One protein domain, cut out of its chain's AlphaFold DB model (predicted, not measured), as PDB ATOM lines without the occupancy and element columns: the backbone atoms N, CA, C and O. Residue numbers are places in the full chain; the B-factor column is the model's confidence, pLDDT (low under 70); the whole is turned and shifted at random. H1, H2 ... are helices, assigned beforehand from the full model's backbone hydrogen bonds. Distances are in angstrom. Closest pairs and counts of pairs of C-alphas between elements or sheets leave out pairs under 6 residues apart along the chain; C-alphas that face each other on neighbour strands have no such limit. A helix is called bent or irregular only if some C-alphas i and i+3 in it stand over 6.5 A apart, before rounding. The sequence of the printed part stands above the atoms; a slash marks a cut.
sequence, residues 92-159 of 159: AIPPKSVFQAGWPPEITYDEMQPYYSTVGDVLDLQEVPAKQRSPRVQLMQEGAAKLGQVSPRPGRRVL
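AT A GLANCE: This is residues 92 to 159 of the 159 residues of the protein "GMC_OxRdtase_N domain-containing protein" of Acidobacteria bacterium (UniProt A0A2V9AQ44). The model is a loose, open frame: the short helix H1 and the longer H2 make one side, H3 stands by itself on the far side, and the long stretch of residues 123 to 134 spans from one side to the other. The tail of residues 147 to 159 runs back from H3 into the space between the two sides, where the first and last printed C-alphas, those of Ala 92 and Leu 159, come to 6.0 A from each other. The printed part has 68 residues, with three named helices in the order H1, H2, H3 and no named strand. Its class is all helix, though under half of the residues, 31 of the 68, are in named elements. The whole is loose, with a radius of gyration of the C-alphas of 15.8 A, and only just flat, spanning 43 by 29 by 16 A.

IN THESE COORDINATES: The printed part begins at Ala 92, with its C-alpha at (-9.545, -35.043, -18.990). H1 is residues 96 to 100, beginning at C-alpha 96 at (-4.843, -38.887, -29.668). H2, the longest helix by residues, is residues 109 to 122 and measures 19.9 A from first to last C-alpha. It is irregular: C-alphas 111 and 114 are 7.1 A apart. H3 is residues 135 to 146, 16.6 A from first to last C-alpha, and ends at C-alpha 146 at (-13.862, -12.072, -28.145).

HOW THE PARTS SIT: H1 and H2 are close but not clearly touching, with 2 pairs of C-alphas within 8 A; their closest C-alphas, those of Lys 96 and Tyr 109, are 5.5 A apart. The link between them, 8 residues, is short. H3 touches no helix: H1 and H3 are apart, and so are H2 and H3. In H3 every O i to N i+4 pair is within hydrogen-bond range. In H2 8 of 10 such pairs are; in H1 it is 0 of 1, with 2 of 2 O i to N i+3 pairs within range.

THE WHOLE: The two C-alphas farthest apart are those of Pro 105 and Pro 135, at 44.1 A. Three stretches stand free: residues 101 to 106; residues 131 to 137, of which 135 to 137 belong to H3; and residues 143 to 148, of which 143 to 146 belong to H3. The link from H2 to H3, 12 residues, is long. The printed part has no cut and ends at residue 159, the chain's last residue. The mean pLDDT of the printed part is 85.5; the model's confidence is low, under 70, at residues 150 to 159.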
ATOM      1  N   ALA A  92      -9.522 -35.353 -17.567       90.25
ATOM      2  CA  ALA A  92      -9.545 -35.043 -18.990       90.25
ATOM      3  C   ALA A  92      -8.927 -36.184 -19.786       90.25
ATOM      4  O   ALA A  92      -7.811 -36.624 -19.505       90.25
ATOM      5  N   ILE A  93      -9.620 -36.613 -20.841       90.81
ATOM      6  CA  ILE A  93      -9.063 -37.587 -21.775       90.81
ATOM      7  C   ILE A  93      -7.994 -36.891 -22.640       90.81
ATOM      8  O   ILE A  93      -8.316 -35.899 -23.324       90.81
ATOM      9  N   PRO A  94      -6.744 -37.393 -22.650       91.31
ATOM     10  CA  PRO A  94      -5.678 -36.836 -23.475       91.31
ATOM     11  C   PRO A  94      -6.031 -36.943 -24.967       91.31
ATOM     12  O   PRO A  94      -6.637 -37.928 -25.386       91.31
ATOM     13  N   PRO A  95      -5.684 -35.958 -25.814       91.19
ATOM     14  CA  PRO A  95      -5.919 -36.063 -27.251       91.19
ATOM     15  C   PRO A  95      -5.054 -37.168 -27.876       91.19
ATOM     16  O   PRO A  95      -3.932 -37.407 -27.437       91.19
ATOM     17  N   LYS A  96      -5.540 -37.792 -28.960       93.75
ATOM     18  CA  LYS A  96      -4.843 -38.887 -29.668       93.75
ATOM     19  C   LYS A  96      -3.406 -38.541 -30.080       93.75
ATOM     20  O   LYS A  96      -2.554 -39.421 -30.083       93.75
ATOM     21  N   SER A  97      -3.121 -37.269 -30.364       93.56
ATOM     22  CA  SER A  97      -1.775 -36.794 -30.707       93.56
ATOM     23  C   SER A  97      -0.735 -37.026 -29.607       93.56
ATOM     24  O   SER A  97       0.433 -37.215 -29.924       93.56
ATOM     25  N   VAL A  98      -1.138 -37.085 -28.330       93.06
ATOM     26  CA  VAL A  98      -0.220 -37.364 -27.208       93.06
ATOM     27  C   VAL A  98       0.422 -38.749 -27.327       93.06
ATOM     28  O   VAL A  98       1.549 -38.927 -26.889       93.06
ATOM     29  N   PHE A  99      -0.254 -39.707 -27.963       94.81
ATOM     30  CA  PHE A  99       0.240 -41.080 -28.124       94.81
ATOM     31  C   PHE A  99       1.141 -41.264 -29.351       94.81
ATOM     32  O   PHE A  99       1.615 -42.366 -29.598       94.81
ATOM     33  N   GLN A 100       1.377 -40.214 -30.145       92.62
ATOM     34  CA  GLN A 100       2.179 -40.317 -31.371       92.62
ATOM     35  C   GLN A 100       3.690 -40.365 -31.104       92.62
ATOM     36  O   GLN A 100       4.443 -40.789 -31.976       92.62
ATOM     37  N   ALA A 101       4.141 -39.928 -29.925       94.12
ATOM     38  CA  ALA A 101       5.548 -39.937 -29.539       94.12
ATOM     39  C   ALA A 101       5.706 -40.074 -28.018       94.12
ATOM     40  O   ALA A 101       4.882 -39.583 -27.252       94.12
ATOM     41  N   GLY A 102       6.793 -40.714 -27.578       94.25
ATOM     42  CA  GLY A 102       7.155 -40.824 -26.158       94.25
ATOM     43  C   GLY A 102       6.424 -41.913 -25.365       94.25
ATOM     44  O   GLY A 102       6.731 -42.096 -24.190       94.25
ATOM     45  N   TRP A 103       5.504 -42.654 -25.992       94.75
ATOM     46  CA  TRP A 103       4.797 -43.784 -25.385       94.75
ATOM     47  C   TRP A 103       5.298 -45.128 -25.937       94.75
ATOM     48  O   TRP A 103       5.696 -45.185 -27.105       94.75
ATOM     49  N   PRO A 104       5.270 -46.210 -25.134       95.69
ATOM     50  CA  PRO A 104       5.472 -47.566 -25.638       95.69
ATOM     51  C   PRO A 104       4.461 -47.902 -26.747       95.69
ATOM     52  O   PRO A 104       3.301 -47.491 -26.633       95.69
ATOM     53  N   PRO A 105       4.854 -48.648 -27.796       92.81
ATOM     54  CA  PRO A 105       3.980 -48.940 -28.936       92.81
ATOM     55  C   PRO A 105       2.709 -49.713 -28.554       92.81
ATOM     56  O   PRO A 105       1.708 -49.634 -29.261       92.81
ATOM     57  N   GLU A 106       2.724 -50.428 -27.431       93.81
ATOM     58  CA  GLU A 106       1.584 -51.167 -26.893       93.81
ATOM     59  C   GLU A 106       0.528 -50.250 -26.250       93.81
ATOM     60  O   GLU A 106      -0.630 -50.640 -26.118       93.81
ATOM     61  N   ILE A 107       0.895 -49.027 -25.850       95.75
ATOM     62  CA  ILE A 107      -0.013 -48.075 -25.199       95.75
ATOM     63  C   ILE A 107      -0.520 -47.079 -26.239       95.75
ATOM     64  O   ILE A 107       0.089 -46.041 -26.496       95.75
ATOM     65  N   THR A 108      -1.675 -47.384 -26.827       96.31
ATOM     66  CA  THR A 108      -2.311 -46.535 -27.845       96.31
ATOM     67  C   THR A 108      -3.547 -45.818 -27.303       96.31
ATOM     68  O   THR A 108      -4.174 -46.258 -26.342       96.31
ATOM     69  N   TYR A 109      -3.947 -44.717 -27.950       95.00
ATOM     70  CA  TYR A 109      -5.176 -43.993 -27.588       95.00
ATOM     71  C   TYR A 109      -6.418 -44.897 -27.596       95.00
ATOM     72  O   TYR A 109      -7.277 -44.765 -26.722       95.00
ATOM     73  N   ASP A 110      -6.513 -45.780 -28.596       95.31
ATOM     74  CA  ASP A 110      -7.667 -46.657 -28.796       95.31
ATOM     75  C   ASP A 110      -7.679 -47.771 -27.728       95.31
ATOM     76  O   ASP A 110      -8.716 -48.006 -27.110       95.31
ATOM     77  N   GLU A 111      -6.512 -48.350 -27.413       95.94
ATOM     78  CA  GLU A 111      -6.342 -49.329 -26.324       95.94
ATOM     79  C   GLU A 111      -6.696 -48.740 -24.949       95.94
ATOM     80  O   GLU A 111      -7.223 -49.429 -24.081       95.94
ATOM     81  N   MET A 112      -6.456 -47.441 -24.736       96.06
ATOM     82  CA  MET A 112      -6.758 -46.784 -23.462       96.06
ATOM     83  C   MET A 112      -8.248 -46.459 -23.249       96.06
ATOM     84  O   MET A 112      -8.656 -46.215 -22.109       96.06
ATOM     85  N   GLN A 113      -9.088 -46.479 -24.296       94.88
ATOM     86  CA  GLN A 113     -10.498 -46.058 -24.195       94.88
ATOM     87  C   GLN A 113     -11.317 -46.823 -23.140       94.88
ATOM     88  O   GLN A 113     -12.003 -46.163 -22.349       94.88
ATOM     89  N   PRO A 114     -11.259 -48.169 -23.050       96.25
ATOM     90  CA  PRO A 114     -12.040 -48.905 -22.053       96.25
ATOM     91  C   PRO A 114     -11.633 -48.558 -20.615       96.25
ATOM     92  O   PRO A 114     -12.477 -48.496 -19.715       96.25
ATOM     93  N   TYR A 115     -10.346 -48.275 -20.394       95.69
ATOM     94  CA  TYR A 115      -9.829 -47.885 -19.084       95.69
ATOM     95  C   TYR A 115     -10.290 -46.478 -18.696       95.69
ATOM     96  O   TYR A 115     -10.671 -46.271 -17.545       95.69
ATOM     97  N   TYR A 116     -10.345 -45.534 -19.643       95.12
ATOM     98  CA  TYR A 116     -10.925 -44.210 -19.393       95.12
ATOM     99  C   TYR A 116     -12.406 -44.284 -19.037       95.12
ATOM    100  O   TYR A 116     -12.818 -43.626 -18.086       95.12
ATOM    101  N   SER A 117     -13.186 -45.119 -19.732       94.44
ATOM    102  CA  SER A 117     -14.593 -45.349 -19.373       94.44
ATOM    103  C   SER A 117     -14.712 -45.902 -17.955       94.44
ATOM    104  O   SER A 117     -15.449 -45.358 -17.144       94.44
ATOM    105  N   THR A 118     -13.915 -46.923 -17.625       95.38
ATOM    106  CA  THR A 118     -13.928 -47.545 -16.293       95.38
ATOM    107  C   THR A 118     -13.598 -46.538 -15.192       95.38
ATOM    108  O   THR A 118     -14.247 -46.525 -14.150       95.38
ATOM    109  N   VAL A 119     -12.580 -45.698 -15.397       94.50
ATOM    110  CA  VAL A 119     -12.221 -44.642 -14.437       94.50
ATOM    111  C   VAL A 119     -13.338 -43.605 -14.332       94.50
ATOM    112  O   VAL A 119     -13.647 -43.181 -13.222       94.50
ATOM    113  N   GLY A 120     -13.965 -43.240 -15.454       93.81
ATOM    114  CA  GLY A 120     -15.099 -42.319 -15.479       93.81
ATOM    115  C   GLY A 120     -16.291 -42.801 -14.666       93.81
ATOM    116  O   GLY A 120     -16.849 -42.023 -13.896       93.81
ATOM    117  N   ASP A 121     -16.613 -44.088 -14.768       94.56
ATOM    118  CA  ASP A 121     -17.701 -44.698 -14.004       94.56
ATOM    119  C   ASP A 121     -17.347 -44.811 -12.510       94.56
ATOM    120  O   ASP A 121     -18.161 -44.497 -11.647       94.56
ATOM    121  N   VAL A 122     -16.117 -45.230 -12.184       93.31
ATOM    122  CA  VAL A 122     -15.674 -45.421 -10.788       93.31
ATOM    123  C   VAL A 122     -15.556 -44.103 -10.026       93.31
ATOM    124  O   VAL A 122     -15.866 -44.061  -8.837       93.31
ATOM    125  N   LEU A 123     -15.075 -43.044 -10.681       92.31
ATOM    126  CA  LEU A 123     -14.936 -41.723 -10.067       92.31
ATOM    127  C   LEU A 123     -16.222 -40.888 -10.145       92.31
ATOM    128  O   LEU A 123     -16.212 -39.767  -9.645       92.31
ATOM    129  N   ASP A 124     -17.290 -41.424 -10.749       94.12
ATOM    130  CA  ASP A 124     -18.551 -40.725 -11.022       94.12
ATOM    131  C   ASP A 124     -18.301 -39.336 -11.613       94.12
ATOM    132  O   ASP A 124     -18.607 -38.293 -11.030       94.12
ATOM    133  N   LEU A 125     -17.622 -39.323 -12.755       92.38
ATOM    134  CA  LEU A 125     -17.191 -38.076 -13.355       92.38
ATOM    135  C   LEU A 125     -18.369 -37.297 -13.947       92.38
ATOM    136  O   LEU A 125     -19.175 -37.829 -14.712       92.38
ATOM    137  N   GLN A 126     -18.448 -36.012 -13.599       90.25
ATOM    138  CA  GLN A 126     -19.561 -35.134 -13.947       90.25
ATOM    139  C   GLN A 126     -19.067 -33.795 -14.489       90.25
ATOM    140  O   GLN A 126     -18.106 -33.203 -13.992       90.25
ATOM    141  N   GLU A 127     -19.795 -33.256 -15.466       87.69
ATOM    142  CA  GLU A 127     -19.587 -31.878 -15.894       87.69
ATOM    143  C   GLU A 127     -20.060 -30.905 -14.812       87.69
ATOM    144  O   GLU A 127     -21.132 -31.071 -14.226       87.69
ATOM    145  N   VAL A 128     -19.297 -29.829 -14.597       86.62
ATOM    146  CA  VAL A 128     -19.701 -28.760 -13.678       86.62
ATOM    147  C   VAL A 128     -21.006 -28.122 -14.184       86.62
ATOM    148  O   VAL A 128     -21.003 -27.502 -15.260       86.62
ATOM    149  N   PRO A 129     -22.113 -28.201 -13.417       88.69
ATOM    150  CA  PRO A 129     -23.385 -27.601 -13.788       88.69
ATOM    151  C   PRO A 129     -23.236 -26.118 -14.124       88.69
ATOM    152  O   PRO A 129     -22.562 -25.375 -13.411       88.69
ATOM    153  N   ALA A 130     -23.935 -25.646 -15.160       85.50
ATOM    154  CA  ALA A 130     -23.867 -24.243 -15.582       85.50
ATOM    155  C   ALA A 130     -24.149 -23.261 -14.426       85.50
ATOM    156  O   ALA A 130     -23.459 -22.256 -14.290       85.50
ATOM    157  N   LYS A 131     -25.088 -23.611 -13.535       88.75
ATOM    158  CA  LYS A 131     -25.445 -22.832 -12.336       88.75
ATOM    159  C   LYS A 131     -24.331 -22.713 -11.284       88.75
ATOM    160  O   LYS A 131     -24.405 -21.840 -10.432       88.75
ATOM    161  N   GLN A 132     -23.328 -23.592 -11.315       87.81
ATOM    162  CA  GLN A 132     -22.169 -23.554 -10.416       87.81
ATOM    163  C   GLN A 132     -20.980 -22.793 -11.026       87.81
ATOM    164  O   GLN A 132     -19.944 -22.644 -10.378       87.81
ATOM    165  N   ARG A 133     -21.102 -22.284 -12.259       86.69
ATOM    166  CA  ARG A 133     -20.048 -21.479 -12.887       86.69
ATOM    167  C   ARG A 133     -20.003 -20.100 -12.244       86.69
ATOM    168  O   ARG A 133     -20.959 -19.333 -12.335       86.69
ATOM    169  N   SER A 134     -18.867 -19.771 -11.637       90.56
ATOM    170  CA  SER A 134     -18.660 -18.460 -11.023       90.56
ATOM    171  C   SER A 134     -18.654 -17.332 -12.070       90.56
ATOM    172  O   SER A 134     -18.308 -17.577 -13.232       90.56
ATOM    173  N   PRO A 135     -18.945 -16.076 -11.674       93.50
ATOM    174  CA  PRO A 135     -18.841 -14.919 -12.569       93.50
ATOM    175  C   PRO A 135     -17.464 -14.801 -13.240       93.50
ATOM    176  O   PRO A 135     -17.358 -14.451 -14.411       93.50
ATOM    177  N   ARG A 136     -16.394 -15.181 -12.526       93.12
ATOM    178  CA  ARG A 136     -15.026 -15.198 -13.060       93.12
ATOM    179  C   ARG A 136     -14.874 -16.156 -14.246       93.12
ATOM    180  O   ARG A 136     -14.195 -15.812 -15.209       93.12
ATOM    181  N   VAL A 137     -15.484 -17.342 -14.184       89.94
ATOM    182  CA  VAL A 137     -15.443 -18.319 -15.288       89.94
ATOM    183  C   VAL A 137     -16.193 -17.782 -16.506       89.94
ATOM    184  O   VAL A 137     -15.699 -17.910 -17.623       89.94
ATOM    185  N   GLN A 138     -17.342 -17.139 -16.297       88.81
ATOM    186  CA  GLN A 138     -18.148 -16.565 -17.379       88.81
ATOM    187  C   GLN A 138     -17.391 -15.442 -18.100       88.81
ATOM    188  O   GLN A 138     -17.228 -15.494 -19.316       88.81
ATOM    189  N   LEU A 139     -16.807 -14.503 -17.349       92.62
ATOM    190  CA  LEU A 139     -15.991 -13.419 -17.912       92.62
ATOM    191  C   LEU A 139     -14.763 -13.940 -18.671       92.62
ATOM    192  O   LEU A 139     -14.403 -13.404 -19.718       92.62
ATOM    193  N   MET A 140     -14.126 -15.006 -18.173       91.88
ATOM    194  CA  MET A 140     -13.018 -15.655 -18.877       91.88
ATOM    195  C   MET A 140     -13.475 -16.254 -20.215       91.88
ATOM    196  O   MET A 140     -12.777 -16.102 -21.215       91.88
ATOM    197  N   GLN A 141     -14.647 -16.895 -20.256       88.38
ATOM    198  CA  GLN A 141     -15.222 -17.454 -21.485       88.38
ATOM    199  C   GLN A 141     -15.595 -16.365 -22.494       88.38
ATOM    200  O   GLN A 141     -15.282 -16.500 -23.675       88.38
ATOM    201  N   GLU A 142     -16.206 -15.270 -22.041       91.00
ATOM    202  CA  GLU A 142     -16.524 -14.118 -22.891       91.00
ATOM    203  C   GLU A 142     -15.266 -13.472 -23.477       91.00
ATOM    204  O   GLU A 142     -15.218 -13.165 -24.671       91.00
ATOM    205  N   GLY A 143     -14.233 -13.284 -22.651       93.75
ATOM    206  CA  GLY A 143     -12.941 -12.766 -23.092       93.75
ATOM    207  C   GLY A 143     -12.299 -13.671 -24.141       93.75
ATOM    208  O   GLY A 143     -11.882 -13.191 -25.192       93.75
ATOM    209  N   ALA A 144     -12.285 -14.986 -23.902       91.50
ATOM    210  CA  ALA A 144     -11.766 -15.961 -24.855       91.50
ATOM    211  C   ALA A 144     -12.541 -15.922 -26.188       91.50
ATOM    212  O   ALA A 144     -11.929 -15.833 -27.253       91.50
ATOM    213  N   ALA A 145     -13.875 -15.866 -26.139       90.38
ATOM    214  CA  ALA A 145     -14.716 -15.764 -27.331       90.38
ATOM    215  C   ALA A 145     -14.428 -14.493 -28.150       90.38
ATOM    216  O   ALA A 145     -14.307 -14.565 -29.372       90.38
ATOM    217  N   LYS A 146     -14.241 -13.341 -27.488       93.69
ATOM    218  CA  LYS A 146     -13.862 -12.072 -28.145       93.69
ATOM    219  C   LYS A 146     -12.491 -12.128 -28.822       93.69
ATOM    220  O   LYS A 146     -12.261 -11.398 -29.778       93.69
ATOM    221  N   LEU A 147     -11.599 -12.999 -28.355       94.44
ATOM    222  CA  LEU A 147     -10.289 -13.252 -28.961       94.44
ATOM    223  C   LEU A 147     -10.332 -14.329 -30.061       94.44
ATOM    224  O   LEU A 147      -9.281 -14.748 -30.544       94.44
ATOM    225  N   GLY A 148     -11.518 -14.826 -30.429       90.81
ATOM    226  CA  GLY A 148     -11.669 -15.958 -31.351       90.81
ATOM    227  C   GLY A 148     -11.189 -17.295 -30.769       90.81
ATOM    228  O   GLY A 148     -11.120 -18.292 -31.482       90.81
ATOM    229  N   GLN A 149     -10.869 -17.331 -29.474       80.44
ATOM    230  CA  GLN A 149     -10.467 -18.524 -28.736       80.44
ATOM    231  C   GLN A 149     -11.724 -19.171 -28.160       80.44
ATOM    232  O   GLN A 149     -12.105 -18.956 -27.010       80.44
ATOM    233  N   VAL A 150     -12.422 -19.949 -28.978       66.44
ATOM    234  CA  VAL A 150     -13.537 -20.756 -28.478       66.44
ATOM    235  C   VAL A 150     -12.945 -22.000 -27.827       66.44
ATOM    236  O   VAL A 150     -12.085 -22.654 -28.419       66.44
ATOM    237  N   SER A 151     -13.390 -22.337 -26.611       56.19
ATOM    238  CA  SER A 151     -13.017 -23.608 -25.982       56.19
ATOM    239  C   SER A 151     -13.266 -24.739 -26.988       56.19
ATOM    240  O   SER A 151     -14.404 -24.884 -27.443       56.19
ATOM    241  N   PRO A 152     -12.251 -25.541 -27.359       49.81
ATOM    242  CA  PRO A 152     -12.357 -26.485 -28.470       49.81
ATOM    243  C   PRO A 152     -13.347 -27.637 -28.238       49.81
ATOM    244  O   PRO A 152     -13.426 -28.545 -29.064       49.81
ATOM    245  N   ARG A 153     -14.082 -27.666 -27.117       49.62
ATOM    246  CA  ARG A 153     -15.020 -28.746 -26.787       49.62
ATOM    247  C   ARG A 153     -16.252 -28.241 -26.017       49.62
ATOM    248  O   ARG A 153     -16.311 -28.405 -24.800       49.62
ATOM    249  N   PRO A 154     -17.269 -27.674 -26.686       35.75
ATOM    250  CA  PRO A 154     -18.620 -27.669 -26.146       35.75
ATOM    251  C   PRO A 154     -19.193 -29.094 -26.272       35.75
ATOM    252  O   PRO A 154     -19.324 -29.607 -27.380       35.75
ATOM    253  N   GLY A 155     -19.503 -29.759 -25.155       40.91
ATOM    254  CA  GLY A 155     -20.329 -30.978 -25.156       40.91
ATOM    255  C   GLY A 155     -19.630 -32.315 -25.434       40.91
ATOM    256  O   GLY A 155     -20.306 -33.316 -25.665       40.91
ATOM    257  N   ARG A 156     -18.294 -32.383 -25.396       41.00
ATOM    258  CA  ARG A 156     -17.621 -33.677 -25.207       41.00
ATOM    259  C   ARG A 156     -17.474 -33.855 -23.712       41.00
ATOM    260  O   ARG A 156     -16.838 -32.983 -23.128       41.00
ATOM    261  N   ARG A 157     -17.997 -34.962 -23.158       38.31
ATOM    262  CA  ARG A 157     -17.699 -35.405 -21.791       38.31
ATOM    263  C   ARG A 157     -16.213 -35.178 -21.562       38.31
ATOM    264  O   ARG A 157     -15.360 -35.906 -22.077       38.31
ATOM    265  N   VAL A 158     -15.914 -34.112 -20.843       43.06
ATOM    266  CA  VAL A 158     -14.829 -34.164 -19.898       43.06
ATOM    267  C   VAL A 158     -15.370 -35.209 -18.933       43.06
ATOM    268  O   VAL A 158     -16.307 -34.924 -18.198       43.06
ATOM    269  N   LEU A 159     -14.972 -36.470 -19.153       39.78
ATOM    270  CA  LEU A 159     -14.963 -37.414 -18.051       39.78
ATOM    271  C   LEU A 159     -14.070 -36.708 -17.034       39.78
ATOM    272  O   LEU A 159     -12.862 -36.608 -17.338       39.78
TER     273      LEU A 159